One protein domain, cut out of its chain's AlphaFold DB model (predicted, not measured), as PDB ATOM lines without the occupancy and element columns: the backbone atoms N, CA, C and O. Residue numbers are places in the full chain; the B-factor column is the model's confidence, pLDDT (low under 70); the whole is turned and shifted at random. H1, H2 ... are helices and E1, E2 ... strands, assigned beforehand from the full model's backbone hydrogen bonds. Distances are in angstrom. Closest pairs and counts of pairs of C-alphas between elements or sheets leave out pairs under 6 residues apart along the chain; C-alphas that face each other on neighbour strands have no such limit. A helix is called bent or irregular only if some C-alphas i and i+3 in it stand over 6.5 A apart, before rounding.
ATOM      1  N   ASP A 118     -41.008 -38.036 -29.614       75.44
ATOM      2  CA  ASP A 118     -40.495 -38.405 -28.301       75.44
ATOM      3  C   ASP A 118     -39.353 -37.467 -27.872       75.44
ATOM      4  O   ASP A 118     -38.816 -36.660 -28.643       75.44
ATOM      5  N   TRP A 119     -38.923 -37.570 -26.613       81.75
ATOM      6  CA  TRP A 119     -37.869 -36.692 -26.102       81.75
ATOM      7  C   TRP A 119     -36.549 -36.866 -26.859       81.75
ATOM      8  O   TRP A 119     -35.742 -35.936 -26.906       81.75
ATOM      9  N   LYS A 120     -36.318 -38.034 -27.477       83.00
ATOM     10  CA  LYS A 120     -35.138 -38.285 -28.312       83.00
ATOM     11  C   LYS A 120     -35.232 -37.515 -29.621       83.00
ATOM     12  O   LYS A 120     -34.249 -36.885 -29.998       83.00
ATOM     13  N   PHE A 121     -36.398 -37.504 -30.263       81.50
ATOM     14  CA  PHE A 121     -36.655 -36.710 -31.457       81.50
ATOM     15  C   PHE A 121     -36.355 -35.237 -31.201       81.50
ATOM     16  O   PHE A 121     -35.586 -34.635 -31.949       81.50
ATOM     17  N   PHE A 122     -36.888 -34.660 -30.120       80.75
ATOM     18  CA  PHE A 122     -36.620 -33.258 -29.790       80.75
ATOM     19  C   PHE A 122     -35.160 -33.013 -29.426       80.75
ATOM     20  O   PHE A 122     -34.564 -32.046 -29.904       80.75
ATOM     21  N   LYS A 123     -34.562 -33.904 -28.631       86.06
ATOM     22  CA  LYS A 123     -33.143 -33.836 -28.283       86.06
ATOM     23  C   LYS A 123     -32.257 -33.778 -29.520       86.06
ATOM     24  O   LYS A 123     -31.375 -32.924 -29.576       86.06
ATOM     25  N   ASP A 124     -32.489 -34.658 -30.488       84.19
ATOM     26  CA  ASP A 124     -31.649 -34.770 -31.677       84.19
ATOM     27  C   ASP A 124     -31.952 -33.644 -32.676       84.19
ATOM     28  O   ASP A 124     -31.031 -33.033 -33.216       84.19
ATOM     29  N   LYS A 125     -33.235 -33.312 -32.879       83.44
ATOM     30  CA  LYS A 125     -33.674 -32.270 -33.820       83.44
ATOM     31  C   LYS A 125     -33.278 -30.863 -33.380       83.44
ATOM     32  O   LYS A 125     -32.886 -30.056 -34.218       83.44
ATOM     33  N   LEU A 126     -33.413 -30.556 -32.089       84.62
ATOM     34  CA  LEU A 126     -33.107 -29.234 -31.525       84.62
ATOM     35  C   LEU A 126     -31.701 -29.163 -30.915       84.62
ATOM     36  O   LEU A 126     -31.258 -28.089 -30.495       84.62
ATOM     37  N   GLU A 127     -30.990 -30.292 -30.886       89.50
ATOM     38  CA  GLU A 127     -29.649 -30.428 -30.317       89.50
ATOM     39  C   GLU A 127     -29.603 -29.943 -28.858       89.50
ATOM     40  O   GLU A 127     -28.695 -29.213 -28.461       89.50
ATOM     41  N   LEU A 128     -30.600 -30.344 -28.058       89.44
ATOM     42  CA  LEU A 128     -30.849 -29.813 -26.705       89.44
ATOM     43  C   LEU A 128     -29.683 -30.026 -25.731       89.44
ATOM     44  O   LEU A 128     -29.547 -29.308 -24.752       89.44
ATOM     45  N   GLU A 129     -28.821 -30.999 -26.010       92.94
ATOM     46  CA  GLU A 129     -27.632 -31.304 -25.213       92.94
ATOM     47  C   GLU A 129     -26.473 -30.308 -25.429       92.94
ATOM     48  O   GLU A 129     -25.447 -30.382 -24.745       92.94
ATOM     49  N   TYR A 130     -26.593 -29.394 -26.393       93.88
ATOM     50  CA  TYR A 130     -25.573 -28.404 -26.723       93.88
ATOM     51  C   TYR A 130     -25.948 -27.030 -26.175       93.88
ATOM     52  O   TYR A 130     -27.050 -26.532 -26.386       93.88
ATOM     53  N   GLY A 131     -24.979 -26.375 -25.534       88.25
ATOM     54  CA  GLY A 131     -25.117 -24.967 -25.173       88.25
ATOM     55  C   GLY A 131     -25.244 -24.074 -26.411       88.25
ATOM     56  O   GLY A 131     -24.859 -24.454 -27.523       88.25
ATOM     57  N   ARG A 132     -25.754 -22.861 -26.212       81.44
ATOM     58  CA  ARG A 132     -25.880 -21.825 -27.244       81.44
ATOM     59  C   ARG A 132     -25.071 -20.596 -26.813       81.44
ATOM     60  O   ARG A 132     -25.007 -20.288 -25.629       81.44
ATOM     61  N   THR A 133     -24.405 -19.929 -27.754       77.31
ATOM     62  CA  THR A 133     -23.757 -18.621 -27.506       77.31
ATOM     63  C   THR A 133     -24.812 -17.519 -27.377       77.31
ATOM     64  O   THR A 133     -25.939 -17.742 -27.805       77.31
ATOM     65  N   GLU A 134     -24.424 -16.310 -26.965       69.19
ATOM     66  CA  GLU A 134     -25.285 -15.107 -27.002       69.19
ATOM     67  C   GLU A 134     -25.959 -14.909 -28.376       69.19
ATOM     68  O   GLU A 134     -27.139 -14.616 -28.477       69.19
ATOM     69  N   THR A 135     -25.255 -15.213 -29.473       75.31
ATOM     70  CA  THR A 135     -25.825 -15.154 -30.838       75.31
ATOM     71  C   THR A 135     -26.685 -16.370 -31.234       75.31
ATOM     72  O   THR A 135     -26.885 -16.621 -32.421       75.31
ATOM     73  N   LEU A 136     -27.118 -17.191 -30.269       72.94
ATOM     74  CA  LEU A 136     -27.871 -18.453 -30.424       72.94
ATOM     75  C   LEU A 136     -27.200 -19.538 -31.292       72.94
ATOM     76  O   LEU A 136     -27.784 -20.584 -31.596       72.94
ATOM     77  N   LYS A 137     -25.931 -19.348 -31.661       83.19
ATOM     78  CA  LYS A 137     -25.133 -20.376 -32.335       83.19
ATOM     79  C   LYS A 137     -24.862 -21.541 -31.392       83.19
ATOM     80  O   LYS A 137     -24.556 -21.345 -30.218       83.19
ATOM     81  N   LYS A 138     -24.949 -22.759 -31.920       88.69
ATOM     82  CA  LYS A 138     -24.630 -23.993 -31.196       88.69
ATOM     83  C   LYS A 138     -23.166 -24.022 -30.763       88.69
ATOM     84  O   LYS A 138     -22.281 -23.689 -31.551       88.69
ATOM     85  N   ALA A 139     -22.906 -24.476 -29.544       89.06
ATOM     86  CA  ALA A 139     -21.560 -24.756 -29.070       89.06
ATOM     87  C   ALA A 139     -20.955 -25.983 -29.776       89.06
ATOM     88  O   ALA A 139     -21.642 -26.936 -30.133       89.06
ATOM     89  N   ASN A 140     -19.630 -25.998 -29.918       91.44
ATOM     90  CA  ASN A 140     -18.917 -27.114 -30.557       91.44
ATOM     91  C   ASN A 140     -18.831 -28.369 -29.677       91.44
ATOM     92  O   ASN A 140     -18.427 -29.430 -30.144       91.44
ATOM     93  N   LYS A 141     -19.164 -28.244 -28.390       92.25
ATOM     94  CA  LYS A 141     -19.166 -29.342 -27.432       92.25
ATOM     95  C   LYS A 141     -20.525 -29.428 -26.764       92.25
ATOM     96  O   LYS A 141     -21.164 -28.413 -26.491       92.25
ATOM     97  N   ARG A 142     -20.917 -30.663 -26.485       92.94
ATOM     98  CA  ARG A 142     -22.078 -30.986 -25.671       92.94
ATOM     99  C   ARG A 142     -21.895 -30.416 -24.257       92.94
ATOM    100  O   ARG A 142     -20.808 -30.542 -23.697       92.94
ATOM    101  N   ALA A 143     -22.936 -29.800 -23.704       92.75
ATOM    102  CA  ALA A 143     -22.942 -29.259 -22.345       92.75
ATOM    103  C   ALA A 143     -23.342 -30.324 -21.309       92.75
ATOM    104  O   ALA A 143     -22.741 -30.403 -20.242       92.75
ATOM    105  N   PHE A 144     -24.319 -31.174 -21.639       92.12
ATOM    106  CA  PHE A 144     -24.822 -32.253 -20.780       92.12
ATOM    107  C   PHE A 144     -25.423 -33.383 -21.623       92.12
ATOM    108  O   PHE A 144     -25.611 -33.220 -22.819       92.12
ATOM    109  N   THR A 145     -25.718 -34.539 -21.022       93.06
ATOM    110  CA  THR A 145     -26.384 -35.659 -21.713       93.06
ATOM    111  C   THR A 145     -27.760 -35.896 -21.103       93.06
ATOM    112  O   THR A 145     -27.869 -36.020 -19.885       93.06
ATOM    113  N   ILE A 146     -28.796 -35.975 -21.937       89.38
ATOM    114  CA  ILE A 146     -30.163 -36.273 -21.500       89.38
ATOM    115  C   ILE A 146     -30.341 -37.794 -21.494       89.38
ATOM    116  O   ILE A 146     -30.266 -38.453 -22.537       89.38
ATOM    117  N   VAL A 147     -30.584 -38.354 -20.310       86.31
ATOM    118  CA  VAL A 147     -30.804 -39.787 -20.075       86.31
ATOM    119  C   VAL A 147     -32.238 -40.023 -19.613       86.31
ATOM    120  O   VAL A 147     -32.505 -40.133 -18.424       86.31
ATOM    121  N   GLY A 148     -33.159 -40.108 -20.575       81.50
ATOM    122  CA  GLY A 148     -34.585 -40.272 -20.294       81.50
ATOM    123  C   GLY A 148     -35.239 -38.959 -19.875       81.50
ATOM    124  O   GLY A 148     -34.689 -38.193 -19.091       81.50
ATOM    125  N   CYS A 149     -36.410 -38.680 -20.432       79.88
ATOM    126  CA  CYS A 149     -37.208 -37.515 -20.082       79.88
ATOM    127  C   CYS A 149     -38.681 -37.893 -20.238       79.88
ATOM    128  O   CYS A 149     -39.059 -38.507 -21.238       79.88
ATOM    129  N   GLU A 150     -39.480 -37.584 -19.221       80.44
ATOM    130  CA  GLU A 150     -40.935 -37.675 -19.286       80.44
ATOM    131  C   GLU A 150     -41.456 -36.468 -20.070       80.44
ATOM    132  O   GLU A 150     -41.056 -35.334 -19.799       80.44
ATOM    133  N   MET A 151     -42.292 -36.713 -21.079       77.31
ATOM    134  CA  MET A 151     -42.919 -35.652 -21.864       77.31
ATOM    135  C   MET A 151     -44.366 -35.509 -21.430       77.31
ATOM    136  O   MET A 151     -45.123 -36.472 -21.507       77.31
ATOM    137  N   ASN A 152     -44.737 -34.302 -21.019       73.00
ATOM    138  CA  ASN A 152     -46.121 -33.954 -20.740       73.00
ATOM    139  C   ASN A 152     -46.687 -33.185 -21.930       73.00
ATOM    140  O   ASN A 152     -46.044 -32.267 -22.445       73.00
ATOM    141  N   GLU A 153     -47.888 -33.557 -22.357       69.44
ATOM    142  CA  GLU A 153     -48.642 -32.773 -23.326       69.44
ATOM    143  C   GLU A 153     -49.049 -31.439 -22.693       69.44
ATOM    144  O   GLU A 153     -49.554 -31.389 -21.569       69.44
ATOM    145  N   VAL A 154     -48.822 -30.343 -23.413       68.62
ATOM    146  CA  VAL A 154     -49.314 -29.027 -23.004       68.62
ATOM    147  C   VAL A 154     -50.750 -28.906 -23.511       68.62
ATOM    148  O   VAL A 154     -50.972 -28.659 -24.692       68.62
ATOM    149  N   ILE A 165     -42.466  -3.864 -26.419       46.50
ATOM    150  CA  ILE A 165     -41.100  -3.428 -26.172       46.50
ATOM    151  C   ILE A 165     -40.936  -2.039 -26.803       46.50
ATOM    152  O   ILE A 165     -41.197  -1.870 -27.995       46.50
ATOM    153  N   GLY A 166     -40.591  -1.043 -25.985       50.69
ATOM    154  CA  GLY A 166     -40.775   0.376 -26.303       50.69
ATOM    155  C   GLY A 166     -39.540   1.136 -26.792       50.69
ATOM    156  O   GLY A 166     -39.715   2.268 -27.243       50.69
ATOM    157  N   LEU A 167     -38.317   0.588 -26.711       48.12
ATOM    158  CA  LEU A 167     -37.086   1.343 -26.993       48.12
ATOM    159  C   LEU A 167     -36.087   0.598 -27.903       48.12
ATOM    160  O   LEU A 167     -36.076  -0.623 -28.017       48.12
ATOM    161  N   GLU A 168     -35.225   1.358 -28.589       53.38
ATOM    162  CA  GLU A 168     -34.240   0.854 -29.567       53.38
ATOM    163  C   GLU A 168     -33.144  -0.020 -28.911       53.38
ATOM    164  O   GLU A 168     -32.641  -0.951 -29.538       53.38
ATOM    165  N   GLU A 169     -32.824   0.226 -27.636       51.38
ATOM    166  CA  GLU A 169     -31.926  -0.593 -26.797       51.38
ATOM    167  C   GLU A 169     -32.500  -2.000 -26.556       51.38
ATOM    168  O   GLU A 169     -31.767  -2.989 -26.484       51.38
ATOM    169  N   ASP A 170     -33.827  -2.122 -26.588       44.88
ATOM    170  CA  ASP A 170     -34.532  -3.381 -26.402       44.88
ATOM    171  C   ASP A 170     -34.541  -4.268 -27.667       44.88
ATOM    172  O   ASP A 170     -34.950  -5.433 -27.631       44.88
ATOM    173  N   LYS A 171     -34.066  -3.758 -28.817       47.22
ATOM    174  CA  LYS A 171     -33.896  -4.567 -30.039       47.22
ATOM    175  C   LYS A 171     -32.754  -5.575 -29.920       47.22
ATOM    176  O   LYS A 171     -32.822  -6.610 -30.578       47.22
ATOM    177  N   ILE A 172     -31.739  -5.307 -29.096       49.97
ATOM    178  CA  ILE A 172     -30.695  -6.294 -28.762       49.97
ATOM    179  C   ILE A 172     -31.318  -7.401 -27.899       49.97
ATOM    180  O   ILE A 172     -31.152  -8.586 -28.193       49.97
ATOM    181  N   ILE A 173     -32.185  -7.004 -26.963       47.88
ATOM    182  CA  ILE A 173     -32.962  -7.903 -26.105       47.88
ATOM    183  C   ILE A 173     -33.933  -8.774 -26.927       47.88
ATOM    184  O   ILE A 173     -34.325  -9.844 -26.489       47.88
ATOM    185  N   LYS A 174     -34.277  -8.407 -28.168       47.75
ATOM    186  CA  LYS A 174     -35.169  -9.195 -29.040       47.75
ATOM    187  C   LYS A 174     -34.675 -10.624 -29.326       47.75
ATOM    188  O   LYS A 174     -35.506 -11.517 -29.464       47.75
ATOM    189  N   ASN A 175     -33.360 -10.848 -29.429       50.44
ATOM    190  CA  ASN A 175     -32.800 -12.206 -29.546       50.44
ATOM    191  C   ASN A 175     -32.626 -12.865 -28.171       50.44
ATOM    192  O   ASN A 175     -32.846 -14.068 -28.043       50.44
ATOM    193  N   ASP A 176     -32.294 -12.072 -27.150       49.00
ATOM    194  CA  ASP A 176     -32.094 -12.551 -25.781       49.00
ATOM    195  C   ASP A 176     -33.418 -12.950 -25.100       49.00
ATOM    196  O   ASP A 176     -33.431 -13.863 -24.284       49.00
ATOM    197  N   PHE A 177     -34.561 -12.367 -25.487       48.50
ATOM    198  CA  PHE A 177     -35.899 -12.656 -24.946       48.50
ATOM    199  C   PHE A 177     -36.376 -14.088 -25.208       48.50
ATOM    200  O   PHE A 177     -37.172 -14.599 -24.422       48.50
ATOM    201  N   LEU A 178     -35.853 -14.776 -26.234       48.62
ATOM    202  CA  LEU A 178     -36.085 -16.218 -26.414       48.62
ATOM    203  C   LEU A 178     -35.536 -17.051 -25.241       48.62
ATOM    204  O   LEU A 178     -35.934 -18.200 -25.077       48.62
ATOM    205  N   LEU A 179     -34.639 -16.483 -24.429       48.00
ATOM    206  CA  LEU A 179     -34.062 -17.113 -23.244       48.00
ATOM    207  C   LEU A 179     -34.731 -16.647 -21.937       48.00
ATOM    208  O   LEU A 179     -34.516 -17.275 -20.912       48.00
ATOM    209  N   ILE A 180     -35.531 -15.573 -21.936       44.84
ATOM    210  CA  ILE A 180     -35.971 -14.890 -20.698       44.84
ATOM    211  C   ILE A 180     -37.268 -15.466 -20.111       44.84
ATOM    212  O   ILE A 180     -37.537 -15.236 -18.936       44.84
ATOM    213  N   ALA A 181     -38.045 -16.241 -20.874       44.81
ATOM    214  CA  ALA A 181     -39.398 -16.654 -20.475       44.81
ATOM    215  C   ALA A 181     -39.490 -17.387 -19.114       44.81
ATOM    216  O   ALA A 181     -40.553 -17.342 -18.511       44.81
ATOM    217  N   ASP A 182     -38.392 -17.960 -18.599       44.34
ATOM    218  CA  ASP A 182     -38.323 -18.601 -17.270       44.34
ATOM    219  C   ASP A 182     -37.079 -18.214 -16.435       44.34
ATOM    220  O   ASP A 182     -36.762 -18.857 -15.430       44.34
ATOM    221  N   ILE A 183     -36.314 -17.191 -16.834       46.88
ATOM    222  CA  ILE A 183     -35.011 -16.909 -16.211       46.88
ATOM    223  C   ILE A 183     -35.080 -15.753 -15.209       46.88
ATOM    224  O   ILE A 183     -35.356 -14.608 -15.559       46.88
ATOM    225  N   ASP A 184     -34.680 -16.038 -13.967       46.78
ATOM    226  CA  ASP A 184     -34.363 -15.034 -12.950       46.78
ATOM    227  C   ASP A 184     -33.031 -14.334 -13.312       46.78
ATOM    228  O   ASP A 184     -31.928 -14.756 -12.935       46.78
TER     229      ASP A 184
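Overview. This is residues 118 to 154 and 165 to 184 of the 206 residues of an uncharacterized protein of Rhizophagus irregularis (UniProt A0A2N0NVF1). A small, two-stranded hairpin, E1 and E2, has the short helix H1 by its open end and the longer helix H2 beyond its turn, in a loose string of parts with no common core. After E2, a long stretch without named elements, residues 143 to 154, runs past H1 and on to a cut, and residues 166 to 172, of which 170 to 172 belong to H2, stick out at the far end. The printed part has 57 residues with two named helices and two named strands, in the order H1, E1, E2, H2 along the chain; the sheet's order is E1 - E2, antiparallel. The class is mixed, helices and strands, though the named elements hold 26 of the 57 residues, under half. The whole is loose, with a radius of gyration of the C-alphas of 14.6 A and spans of 42 by 31 by 21 A.

Along the chain. Strand E1 is residues 130 to 132, 6.6 A from first to last C-alpha. Strand E2 is residues 138 to 142, 9.3 A long, with C-alpha 138 at (-24.630, -23.993, -31.196). Helix H1 is residues 119 to 126, 10.4 A long, and begins with C-alpha 119 at (-37.869, -36.692, -26.102). Helix H2 is residues 170 to 179, 14.1 A long, and ends with C-alpha 179 at (-34.062, -17.113, -23.244). H2 is neither bent nor irregular, but only just: C-alphas 172 and 175 are 6.3 A apart.

Arrangement. E1 and E2 form a hairpin, antiparallel, with 146 degrees between their N-to-C directions. The C-alphas of Tyr 130 and Arg 142 face each other at 4.5 A, and those of Arg 132 and Lys 138 at 4.7 A. Across this pair, N 139 and O 131 are within hydrogen-bond range at 2.8 A. A tight link of 3 residues joins H1 to E1. H1 is apart from E2. H2 is apart from H1 and from E1. In H1 every O i to N i+4 pair is within hydrogen-bond range; in H2 2 of 6 are, beside 5 of 7 O i to N i+3 pairs.

Size, cuts and confidence. The two C-alphas farthest apart are those of Gly 148 and Leu 167, at 42.2 A. Residues 155 to 164 are cut out, and C-alphas 154 and 165 are 27.1 A apart across the cut. The link from E2 to H2 crosses this cut; the links printed whole, H1 to E1 and E1 to E2, are tight. The mean pLDDT of the printed part is 71.1; residue 134, residues 153 to 154 and residues 165 to 184 are under 70, and the mean of H2 is 48.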